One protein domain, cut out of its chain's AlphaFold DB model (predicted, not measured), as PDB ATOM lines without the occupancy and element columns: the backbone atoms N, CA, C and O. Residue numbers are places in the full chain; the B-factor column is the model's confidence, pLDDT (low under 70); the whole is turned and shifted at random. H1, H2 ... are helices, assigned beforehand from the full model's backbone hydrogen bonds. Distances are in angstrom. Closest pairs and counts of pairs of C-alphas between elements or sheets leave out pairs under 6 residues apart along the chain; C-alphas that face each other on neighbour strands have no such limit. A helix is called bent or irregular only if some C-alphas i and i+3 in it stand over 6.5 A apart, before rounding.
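What this domain is: This is residues 63 to 129 of the 201 residues of the protein "O-antigen ligase" of Providencia alcalifaciens (UniProt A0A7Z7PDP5). A helical hairpin, H2 and H3, crosses H1, with H3 making the broader contact near the first half of H1, and H4 packs partly side by side with the later half of H1. The 67 printed residues include four named helices, H1, H2, H3 and H4 in chain order, and no named strand: all helix. The whole is compact, with a radius of gyration of the C-alphas of 10.6 A, and spans 33 by 23 by 17 A.

Where its parts are: H1, residues 66 to 79, begins with C-alpha 66 at (300.621, 327.871, 266.596) and is 20.2 A long. H2, residues 89 to 102, measures 20.1 A. H3, residues 104 to 112, measures 14.9 A and is irregular: C-alphas 105 and 108 are 7.1 A apart. H4, residues 120 to 129, measures 12.3 A and ends with C-alpha 129 at (276.150, 320.483, 262.640).

How they stand to each other: H1 touches H3, about perpendicular at 84 degrees; their closest C-alphas, of Asp 69 and Gly 108, are 4.5 A apart. With residues 73 to 78 alone H1 touches H4, at a shallow tilt of 20 degrees, the same way; the closest C-alphas, of Gly 77 and Ser 126, are 5.2 A apart. H1 and H2 only just touch, with 3 pairs of C-alphas within 8 A, the closest Thr 76 and Ile 96 at 6.0 A. The hairpin H2 and H3 has a shallow tilt of 29 degrees, opposite ways, with the closest C-alphas, of Ala 100 and Phe 106, 4.6 A apart. H2 and H4 only just touch, with 3 such pairs and only at their ends, the closest Ala 89 and Thr 127 at 6.4 A. H3 and H4 are apart. Every O i to N i+4 pair is within hydrogen-bond range in H2 and H4, 9 of 10 in H1 and 0 of 5 in H3, where 4 of 6 O i to N i+3 pairs are.

The domain as a whole: The farthest C-alphas, of Thr 63 and Leu 85, are 32.9 A apart. The printed part has no cut; the link H2 to H3 is tight, the others short. The mean pLDDT of the printed part is 77.8, with residues 63, 84 to 85, 113 to 118 and 120 under 70.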
ATOM      1  N   THR A  63     299.317 330.316 276.939       67.56
ATOM      2  CA  THR A  63     300.269 330.807 275.946       67.56
ATOM      3  C   THR A  63     299.721 330.527 274.542       67.56
ATOM      4  O   THR A  63     299.604 329.365 274.146       67.56
ATOM      5  N   SER A  64     299.394 331.587 273.788       72.88
ATOM      6  CA  SER A  64     299.040 331.477 272.363       72.88
ATOM      7  C   SER A  64     300.233 330.904 271.600       72.88
ATOM      8  O   SER A  64     301.360 331.404 271.671       72.88
ATOM      9  N   THR A  65     299.993 329.778 270.939       83.62
ATOM     10  CA  THR A  65     301.007 329.001 270.227       83.62
ATOM     11  C   THR A  65     300.391 328.425 268.966       83.62
ATOM     12  O   THR A  65     299.223 328.056 268.952       83.62
ATOM     13  N   SER A  66     301.173 328.280 267.894       82.25
ATOM     14  CA  SER A  66     300.621 327.871 266.596       82.25
ATOM     15  C   SER A  66     299.895 326.520 266.645       82.25
ATOM     16  O   SER A  66     298.853 326.358 266.005       82.25
ATOM     17  N   VAL A  67     300.428 325.543 267.388       84.31
ATOM     18  CA  VAL A  67     299.782 324.233 267.550       84.31
ATOM     19  C   VAL A  67     298.658 324.295 268.584       84.31
ATOM     20  O   VAL A  67     297.585 323.745 268.332       84.31
ATOM     21  N   GLY A  68     298.869 324.979 269.713       84.31
ATOM     22  CA  GLY A  68     297.867 325.125 270.771       84.31
ATOM     23  C   GLY A  68     296.603 325.837 270.292       84.31
ATOM     24  O   GLY A  68     295.501 325.357 270.546       84.31
ATOM     25  N   ASP A  69     296.748 326.899 269.504       83.88
ATOM     26  CA  ASP A  69     295.629 327.678 268.973       83.88
ATOM     27  C   ASP A  69     294.799 326.828 268.007       83.88
ATOM     28  O   ASP A  69     293.580 326.746 268.148       83.88
ATOM     29  N   ARG A  70     295.431 326.056 267.112       84.62
ATOM     30  CA  ARG A  70     294.712 325.114 266.230       84.62
ATOM     31  C   ARG A  70     293.979 324.021 267.005       84.62
ATOM     32  O   ARG A  70     292.847 323.687 266.658       84.62
ATOM     33  N   LEU A  71     294.600 323.464 268.047       85.75
ATOM     34  CA  LEU A  71     293.944 322.483 268.917       85.75
ATOM     35  C   LEU A  71     292.753 323.106 269.651       85.75
ATOM     36  O   LEU A  71     291.683 322.499 269.704       85.75
ATOM     37  N   SER A  72     292.907 324.338 270.138       85.44
ATOM     38  CA  SER A  72     291.836 325.095 270.779       85.44
ATOM     39  C   SER A  72     290.671 325.349 269.819       85.44
ATOM     40  O   SER A  72     289.521 325.133 270.189       85.44
ATOM     41  N   MET A  73     290.944 325.694 268.559       83.25
ATOM     42  CA  MET A  73     289.928 325.906 267.523       83.25
ATOM     43  C   MET A  73     289.189 324.615 267.167       83.25
ATOM     44  O   MET A  73     287.972 324.629 267.010       83.25
ATOM     45  N   ILE A  74     289.897 323.485 267.073       84.12
ATOM     46  CA  ILE A  74     289.274 322.181 266.807       84.12
ATOM     47  C   ILE A  74     288.343 321.786 267.960       84.12
ATOM     48  O   ILE A  74     287.197 321.405 267.727       84.12
ATOM     49  N   GLN A  75     288.810 321.898 269.207       85.69
ATOM     50  CA  GLN A  75     287.998 321.530 270.368       85.69
ATOM     51  C   GLN A  75     286.809 322.471 270.559       85.69
ATOM     52  O   GLN A  75     285.689 322.007 270.754       85.69
ATOM     53  N   THR A  76     287.017 323.783 270.461       84.81
ATOM     54  CA  THR A  76     285.924 324.760 270.576       84.81
ATOM     55  C   THR A  76     284.929 324.638 269.430       84.81
ATOM     56  O   THR A  76     283.735 324.731 269.682       84.81
ATOM     57  N   GLY A  77     285.370 324.340 268.203       81.06
ATOM     58  CA  GLY A  77     284.479 324.050 267.076       81.06
ATOM     59  C   GLY A  77     283.557 322.857 267.345       81.06
ATOM     60  O   GLY A  77     282.363 322.924 267.045       81.06
ATOM     61  N   PHE A  78     284.084 321.807 267.981       83.00
ATOM     62  CA  PHE A  78     283.307 320.645 268.414       83.00
ATOM     63  C   PHE A  78     282.346 320.983 269.565       83.00
ATOM     64  O   PHE A  78     281.156 320.699 269.462       83.00
ATOM     65  N   TYR A  79     282.829 321.610 270.642       84.81
ATOM     66  CA  TYR A  79     282.013 321.908 271.828       84.81
ATOM     67  C   TYR A  79     280.969 323.003 271.594       84.81
ATOM     68  O   TYR A  79     279.898 322.962 272.193       84.81
ATOM     69  N   ALA A  80     281.253 323.969 270.722       84.56
ATOM     70  CA  ALA A  80     280.304 325.012 270.355       84.56
ATOM     71  C   ALA A  80     279.245 324.521 269.356       84.56
ATOM     72  O   ALA A  80     278.296 325.256 269.091       84.56
ATOM     73  N   SER A  81     279.393 323.322 268.777       80.69
ATOM     74  CA  SER A  81     278.435 322.765 267.820       80.69
ATOM     75  C   SER A  81     277.079 322.507 268.480       80.69
ATOM     76  O   SER A  81     276.993 321.894 269.542       80.69
ATOM     77  N   ASN A  82     275.994 322.911 267.815       74.12
ATOM     78  CA  ASN A  82     274.623 322.696 268.291       74.12
ATOM     79  C   ASN A  82     274.072 321.298 267.920       74.12
ATOM     80  O   ASN A  82     272.877 321.112 267.672       74.12
ATOM     81  N   GLY A  83     274.963 320.305 267.818       71.69
ATOM     82  CA  GLY A  83     274.645 318.936 267.424       71.69
ATOM     83  C   GLY A  83     274.194 318.823 265.964       71.69
ATOM     84  O   GLY A  83     275.018 318.729 265.052       71.69
ATOM     85  N   PHE A  84     272.877 318.769 265.753       62.72
ATOM     86  CA  PHE A  84     272.248 318.538 264.444       62.72
ATOM     87  C   PHE A  84     271.639 319.794 263.817       62.72
ATOM     88  O   PHE A  84     271.261 319.767 262.645       62.72
ATOM     89  N   LEU A  85     271.503 320.868 264.596       67.62
ATOM     90  CA  LEU A  85     270.816 322.079 264.175       67.62
ATOM     91  C   LEU A  85     271.798 323.110 263.633       67.62
ATOM     92  O   LEU A  85     272.932 323.229 264.093       67.62
ATOM     93  N   TRP A  86     271.311 323.867 262.657       76.50
ATOM     94  CA  TRP A  86     271.985 325.054 262.165       76.50
ATOM     95  C   TRP A  86     272.050 326.122 263.256       76.50
ATOM     96  O   TRP A  86     271.080 326.324 263.986       76.50
ATOM     97  N   GLN A  87     273.176 326.823 263.325       80.06
ATOM     98  CA  GLN A  87     273.361 328.011 264.148       80.06
ATOM     99  C   GLN A  87     274.114 329.091 263.370       80.06
ATOM    100  O   GLN A  87     274.866 328.794 262.436       80.06
ATOM    101  N   SER A  88     273.917 330.355 263.749       83.00
ATOM    102  CA  SER A  88     274.648 331.461 263.128       83.00
ATOM    103  C   SER A  88     276.104 331.508 263.606       83.00
ATOM    104  O   SER A  88     276.469 330.930 264.638       83.00
ATOM    105  N   ALA A  89     276.955 332.216 262.860       78.62
ATOM    106  CA  ALA A  89     278.344 332.430 263.257       78.62
ATOM    107  C   ALA A  89     278.439 333.214 264.580       78.62
ATOM    108  O   ALA A  89     279.311 332.935 265.399       78.62
ATOM    109  N   GLU A  90     277.513 334.142 264.833       80.81
ATOM    110  CA  GLU A  90     277.428 334.927 266.069       80.81
ATOM    111  C   GLU A  90     277.045 334.064 267.277       80.81
ATOM    112  O   GLU A  90     277.612 334.227 268.363       80.81
ATOM    113  N   GLU A  91     276.116 333.121 267.094       81.94
ATOM    114  CA  GLU A  91     275.712 332.188 268.149       81.94
ATOM    115  C   GLU A  91     276.875 331.261 268.527       81.94
ATOM    116  O   GLU A  91     277.214 331.132 269.707       81.94
ATOM    117  N   ARG A  92     277.565 330.699 267.524       84.56
ATOM    118  CA  ARG A  92     278.815 329.952 267.724       84.56
ATOM    119  C   ARG A  92     279.842 330.787 268.484       84.56
ATOM    120  O   ARG A  92     280.417 330.320 269.461       84.56
ATOM    121  N   ASN A  93     280.105 332.003 268.015       84.69
ATOM    122  CA  ASN A  93     281.133 332.879 268.571       84.69
ATOM    123  C   ASN A  93     280.863 333.177 270.051       84.69
ATOM    124  O   ASN A  93     281.782 333.160 270.868       84.69
ATOM    125  N   SER A  94     279.595 333.361 270.410       85.00
ATOM    126  CA  SER A  94     279.177 333.557 271.799       85.00
ATOM    127  C   SER A  94     279.456 332.317 272.664       85.00
ATOM    128  O   SER A  94     280.009 332.458 273.755       85.00
ATOM    129  N   LYS A  95     279.182 331.103 272.156       85.56
ATOM    130  CA  LYS A  95     279.521 329.829 272.825       85.56
ATOM    131  C   LYS A  95     281.033 329.650 272.996       85.56
ATOM    132  O   LYS A  95     281.481 329.235 274.059       85.56
ATOM    133  N   ILE A  96     281.835 330.004 271.990       84.12
ATOM    134  CA  ILE A  96     283.306 329.938 272.075       84.12
ATOM    135  C   ILE A  96     283.836 330.898 273.150       84.12
ATOM    136  O   ILE A  96     284.686 330.506 273.948       84.12
ATOM    137  N   ILE A  97     283.306 332.125 273.225       85.81
ATOM    138  CA  ILE A  97     283.676 333.093 274.270       85.81
ATOM    139  C   ILE A  97     283.327 332.556 275.663       85.81
ATOM    140  O   ILE A  97     284.110 332.717 276.598       85.81
ATOM    141  N   GLU A  98     282.166 331.921 275.824       86.81
ATOM    142  CA  GLU A  98     281.768 331.309 277.094       86.81
ATOM    143  C   GLU A  98     282.685 330.141 277.483       86.81
ATOM    144  O   GLU A  98     283.171 330.085 278.615       86.81
ATOM    145  N   LEU A  99     283.007 329.257 276.535       85.56
ATOM    146  CA  LEU A  99     283.949 328.155 276.749       85.56
ATOM    147  C   LEU A  99     285.327 328.670 277.177       85.56
ATOM    148  O   LEU A  99     285.902 328.153 278.131       85.56
ATOM    149  N   ALA A 100     285.827 329.726 276.535       84.81
ATOM    150  CA  ALA A 100     287.116 330.329 276.867       84.81
ATOM    151  C   ALA A 100     287.139 331.082 278.205       84.81
ATOM    152  O   ALA A 100     288.200 331.215 278.816       84.81
ATOM    153  N   LYS A 101     285.983 331.540 278.704       84.94
ATOM    154  CA  LYS A 101     285.865 332.050 280.080       84.94
ATOM    155  C   LYS A 101     285.974 330.929 281.114       84.94
ATOM    156  O   LYS A 101     286.524 331.161 282.189       84.94
ATOM    157  N   ASN A 102     285.467 329.742 280.790       84.06
ATOM    158  CA  ASN A 102     285.455 328.589 281.690       84.06
ATOM    159  C   ASN A 102     286.781 327.808 281.676       84.06
ATOM    160  O   ASN A 102     287.203 327.313 282.718       84.06
ATOM    161  N   ASP A 103     287.456 327.721 280.526       81.44
ATOM    162  CA  ASP A 103     288.751 327.052 280.374       81.44
ATOM    163  C   ASP A 103     289.719 327.908 279.535       81.44
ATOM    164  O   ASP A 103     289.490 328.200 278.358       81.44
ATOM    165  N   LYS A 104     290.853 328.275 280.148       79.81
ATOM    166  CA  LYS A 104     291.895 329.106 279.529       79.81
ATOM    167  C   LYS A 104     292.558 328.454 278.313       79.81
ATOM    168  O   LYS A 104     293.123 329.178 277.496       79.81
ATOM    169  N   ARG A 105     292.464 327.129 278.139       77.94
ATOM    170  CA  ARG A 105     292.944 326.426 276.929       77.94
ATOM    171  C   ARG A 105     292.263 326.897 275.657       77.94
ATOM    172  O   ARG A 105     292.820 326.745 274.573       77.94
ATOM    173  N   PHE A 106     291.050 327.426 275.770       80.88
ATOM    174  CA  PHE A 106     290.264 327.866 274.625       80.88
ATOM    175  C   PHE A 106     290.491 329.336 274.266       80.88
ATOM    176  O   PHE A 106     289.924 329.808 273.284       80.88
ATOM    177  N   ALA A 107     291.346 330.051 275.006       78.94
ATOM    178  CA  ALA A 107     291.648 331.456 274.743       78.94
ATOM    179  C   ALA A 107     292.201 331.685 273.324       78.94
ATOM    180  O   ALA A 107     291.792 332.640 272.667       78.94
ATOM    181  N   GLY A 108     293.034 330.768 272.818       75.44
ATOM    182  CA  GLY A 108     293.579 330.829 271.456       75.44
ATOM    183  C   GLY A 108     292.513 330.808 270.354       75.44
ATOM    184  O   GLY A 108     292.716 331.361 269.279       75.44
ATOM    185  N   ALA A 109     291.326 330.252 270.615       76.69
ATOM    186  CA  ALA A 109     290.246 330.227 269.633       76.69
ATOM    187  C   ALA A 109     289.583 331.605 269.447       76.69
ATOM    188  O   ALA A 109     289.034 331.869 268.376       76.69
ATOM    189  N   ILE A 110     289.648 332.489 270.455       77.50
ATOM    190  CA  ILE A 110     289.028 333.823 270.410       77.50
ATOM    191  C   ILE A 110     289.676 334.696 269.328       77.50
ATOM    192  O   ILE A 110     288.977 335.426 268.624       77.50
ATOM    193  N   GLU A 111     290.995 334.607 269.160       74.31
ATOM    194  CA  GLU A 111     291.713 335.414 268.165       74.31
ATOM    195  C   GLU A 111     291.389 334.992 266.724       74.31
ATOM    196  O   GLU A 111     291.451 335.806 265.804       74.31
ATOM    197  N   HIS A 112     290.963 333.741 266.525       70.06
ATOM    198  CA  HIS A 112     290.738 333.164 265.199       70.06
ATOM    199  C   HIS A 112     289.258 332.964 264.831       70.06
ATOM    200  O   HIS A 112     288.949 332.663 263.682       70.06
ATOM    201  N   MET A 113     288.314 333.156 265.757       67.50
ATOM    202  CA  MET A 113     286.884 332.891 265.513       67.50
ATOM    203  C   MET A 113     286.135 333.974 264.713       67.50
ATOM    204  O   MET A 113     285.030 333.710 264.237       67.50
ATOM    205  N   GLN A 114     286.676 335.192 264.582       56.03
ATOM    206  CA  GLN A 114     285.945 336.316 263.967       56.03
ATOM    207  C   GLN A 114     285.888 336.275 262.435       56.03
ATOM    208  O   GLN A 114     284.924 336.778 261.867       56.03
ATOM    209  N   ALA A 115     286.886 335.688 261.768       57.75
ATOM    210  CA  ALA A 115     286.896 335.571 260.311       57.75
ATOM    211  C   ALA A 115     286.357 334.203 259.873       57.75
ATOM    212  O   ALA A 115     285.250 334.121 259.361       57.75
ATOM    213  N   HIS A 116     287.119 333.139 260.135       61.38
ATOM    214  CA  HIS A 116     286.812 331.746 259.806       61.38
ATOM    215  C   HIS A 116     287.631 330.840 260.724       61.38
ATOM    216  O   HIS A 116     288.757 331.191 261.089       61.38
ATOM    217  N   LEU A 117     287.122 329.655 261.068       60.56
ATOM    218  CA  LEU A 117     288.012 328.650 261.641       60.56
ATOM    219  C   LEU A 117     288.974 328.214 260.528       60.56
ATOM    220  O   LEU A 117     288.547 327.931 259.419       60.56
ATOM    221  N   HIS A 118     290.267 328.085 260.827       65.94
ATOM    222  CA  HIS A 118     291.320 327.573 259.933       65.94
ATOM    223  C   HIS A 118     291.121 326.102 259.485       65.94
ATOM    224  O   HIS A 118     292.070 325.429 259.094       65.94
ATOM    225  N   ASN A 119     289.904 325.568 259.587       71.56
ATOM    226  CA  ASN A 119     289.516 324.258 259.100       71.56
ATOM    227  C   ASN A 119     288.030 324.279 258.712       71.56
ATOM    228  O   ASN A 119     287.168 324.414 259.589       71.56
ATOM    229  N   ASP A 120     287.748 324.068 257.422       69.44
ATOM    230  CA  ASP A 120     286.387 324.013 256.873       69.44
ATOM    231  C   ASP A 120     285.503 323.020 257.627       69.44
ATOM    232  O   ASP A 120     284.338 323.290 257.900       69.44
ATOM    233  N   LEU A 121     286.057 321.868 258.009       71.50
ATOM    234  CA  LEU A 121     285.299 320.814 258.669       71.50
ATOM    235  C   LEU A 121     284.823 321.248 260.056       71.50
ATOM    236  O   LEU A 121     283.711 320.907 260.444       71.50
ATOM    237  N   MET A 122     285.634 322.016 260.788       72.69
ATOM    238  CA  MET A 122     285.258 322.524 262.113       72.69
ATOM    239  C   MET A 122     284.322 323.724 262.017       72.69
ATOM    240  O   MET A 122     283.422 323.865 262.842       72.69
ATOM    241  N   GLU A 123     284.483 324.561 260.993       75.50
ATOM    242  CA  GLU A 123     283.552 325.652 260.718       75.50
ATOM    243  C   GLU A 123     282.151 325.136 260.374       75.50
ATOM    244  O   GLU A 123     281.152 325.604 260.925       75.50
ATOM    245  N   GLU A 124     282.084 324.120 259.522       74.81
ATOM    246  CA  GLU A 124     280.847 323.492 259.064       74.81
ATOM    247  C   GLU A 124     280.222 322.619 260.155       74.81
ATOM    248  O   GLU A 124     279.007 322.651 260.347       74.81
ATOM    249  N   LEU A 125     281.039 321.903 260.938       78.31
ATOM    250  CA  LEU A 125     280.584 321.189 262.133       78.31
ATOM    251  C   LEU A 125     279.952 322.145 263.141       78.31
ATOM    252  O   LEU A 125     278.917 321.841 263.737       78.31
ATOM    253  N   SER A 126     280.589 323.293 263.350       73.44
ATOM    254  CA  SER A 126     280.119 324.253 264.327       73.44
ATOM    255  C   SER A 126     278.847 324.947 263.843       73.44
ATOM    256  O   SER A 126     277.880 324.996 264.585       73.44
ATOM    257  N   THR A 127     278.782 325.421 262.600       75.88
ATOM    258  CA  THR A 127     277.633 326.206 262.100       75.88
ATOM    259  C   THR A 127     276.465 325.359 261.593       75.88
ATOM    260  O   THR A 127     275.310 325.704 261.832       75.88
ATOM    261  N   LYS A 128     276.729 324.243 260.910       76.56
ATOM    262  CA  LYS A 128     275.701 323.426 260.234       76.56
ATOM    263  C   LYS A 128     275.432 322.094 260.928       76.56
ATOM    264  O   LYS A 128     274.490 321.386 260.563       76.56
ATOM    265  N   GLY A 129     276.255 321.738 261.911       73.44
ATOM    266  CA  GLY A 129     276.150 320.483 262.640       73.44
ATOM    267  C   GLY A 129     276.664 319.269 261.862       73.44
ATOM    268  O   GLY A 129     277.130 319.346 260.720       73.44
TER     269      GLY A 129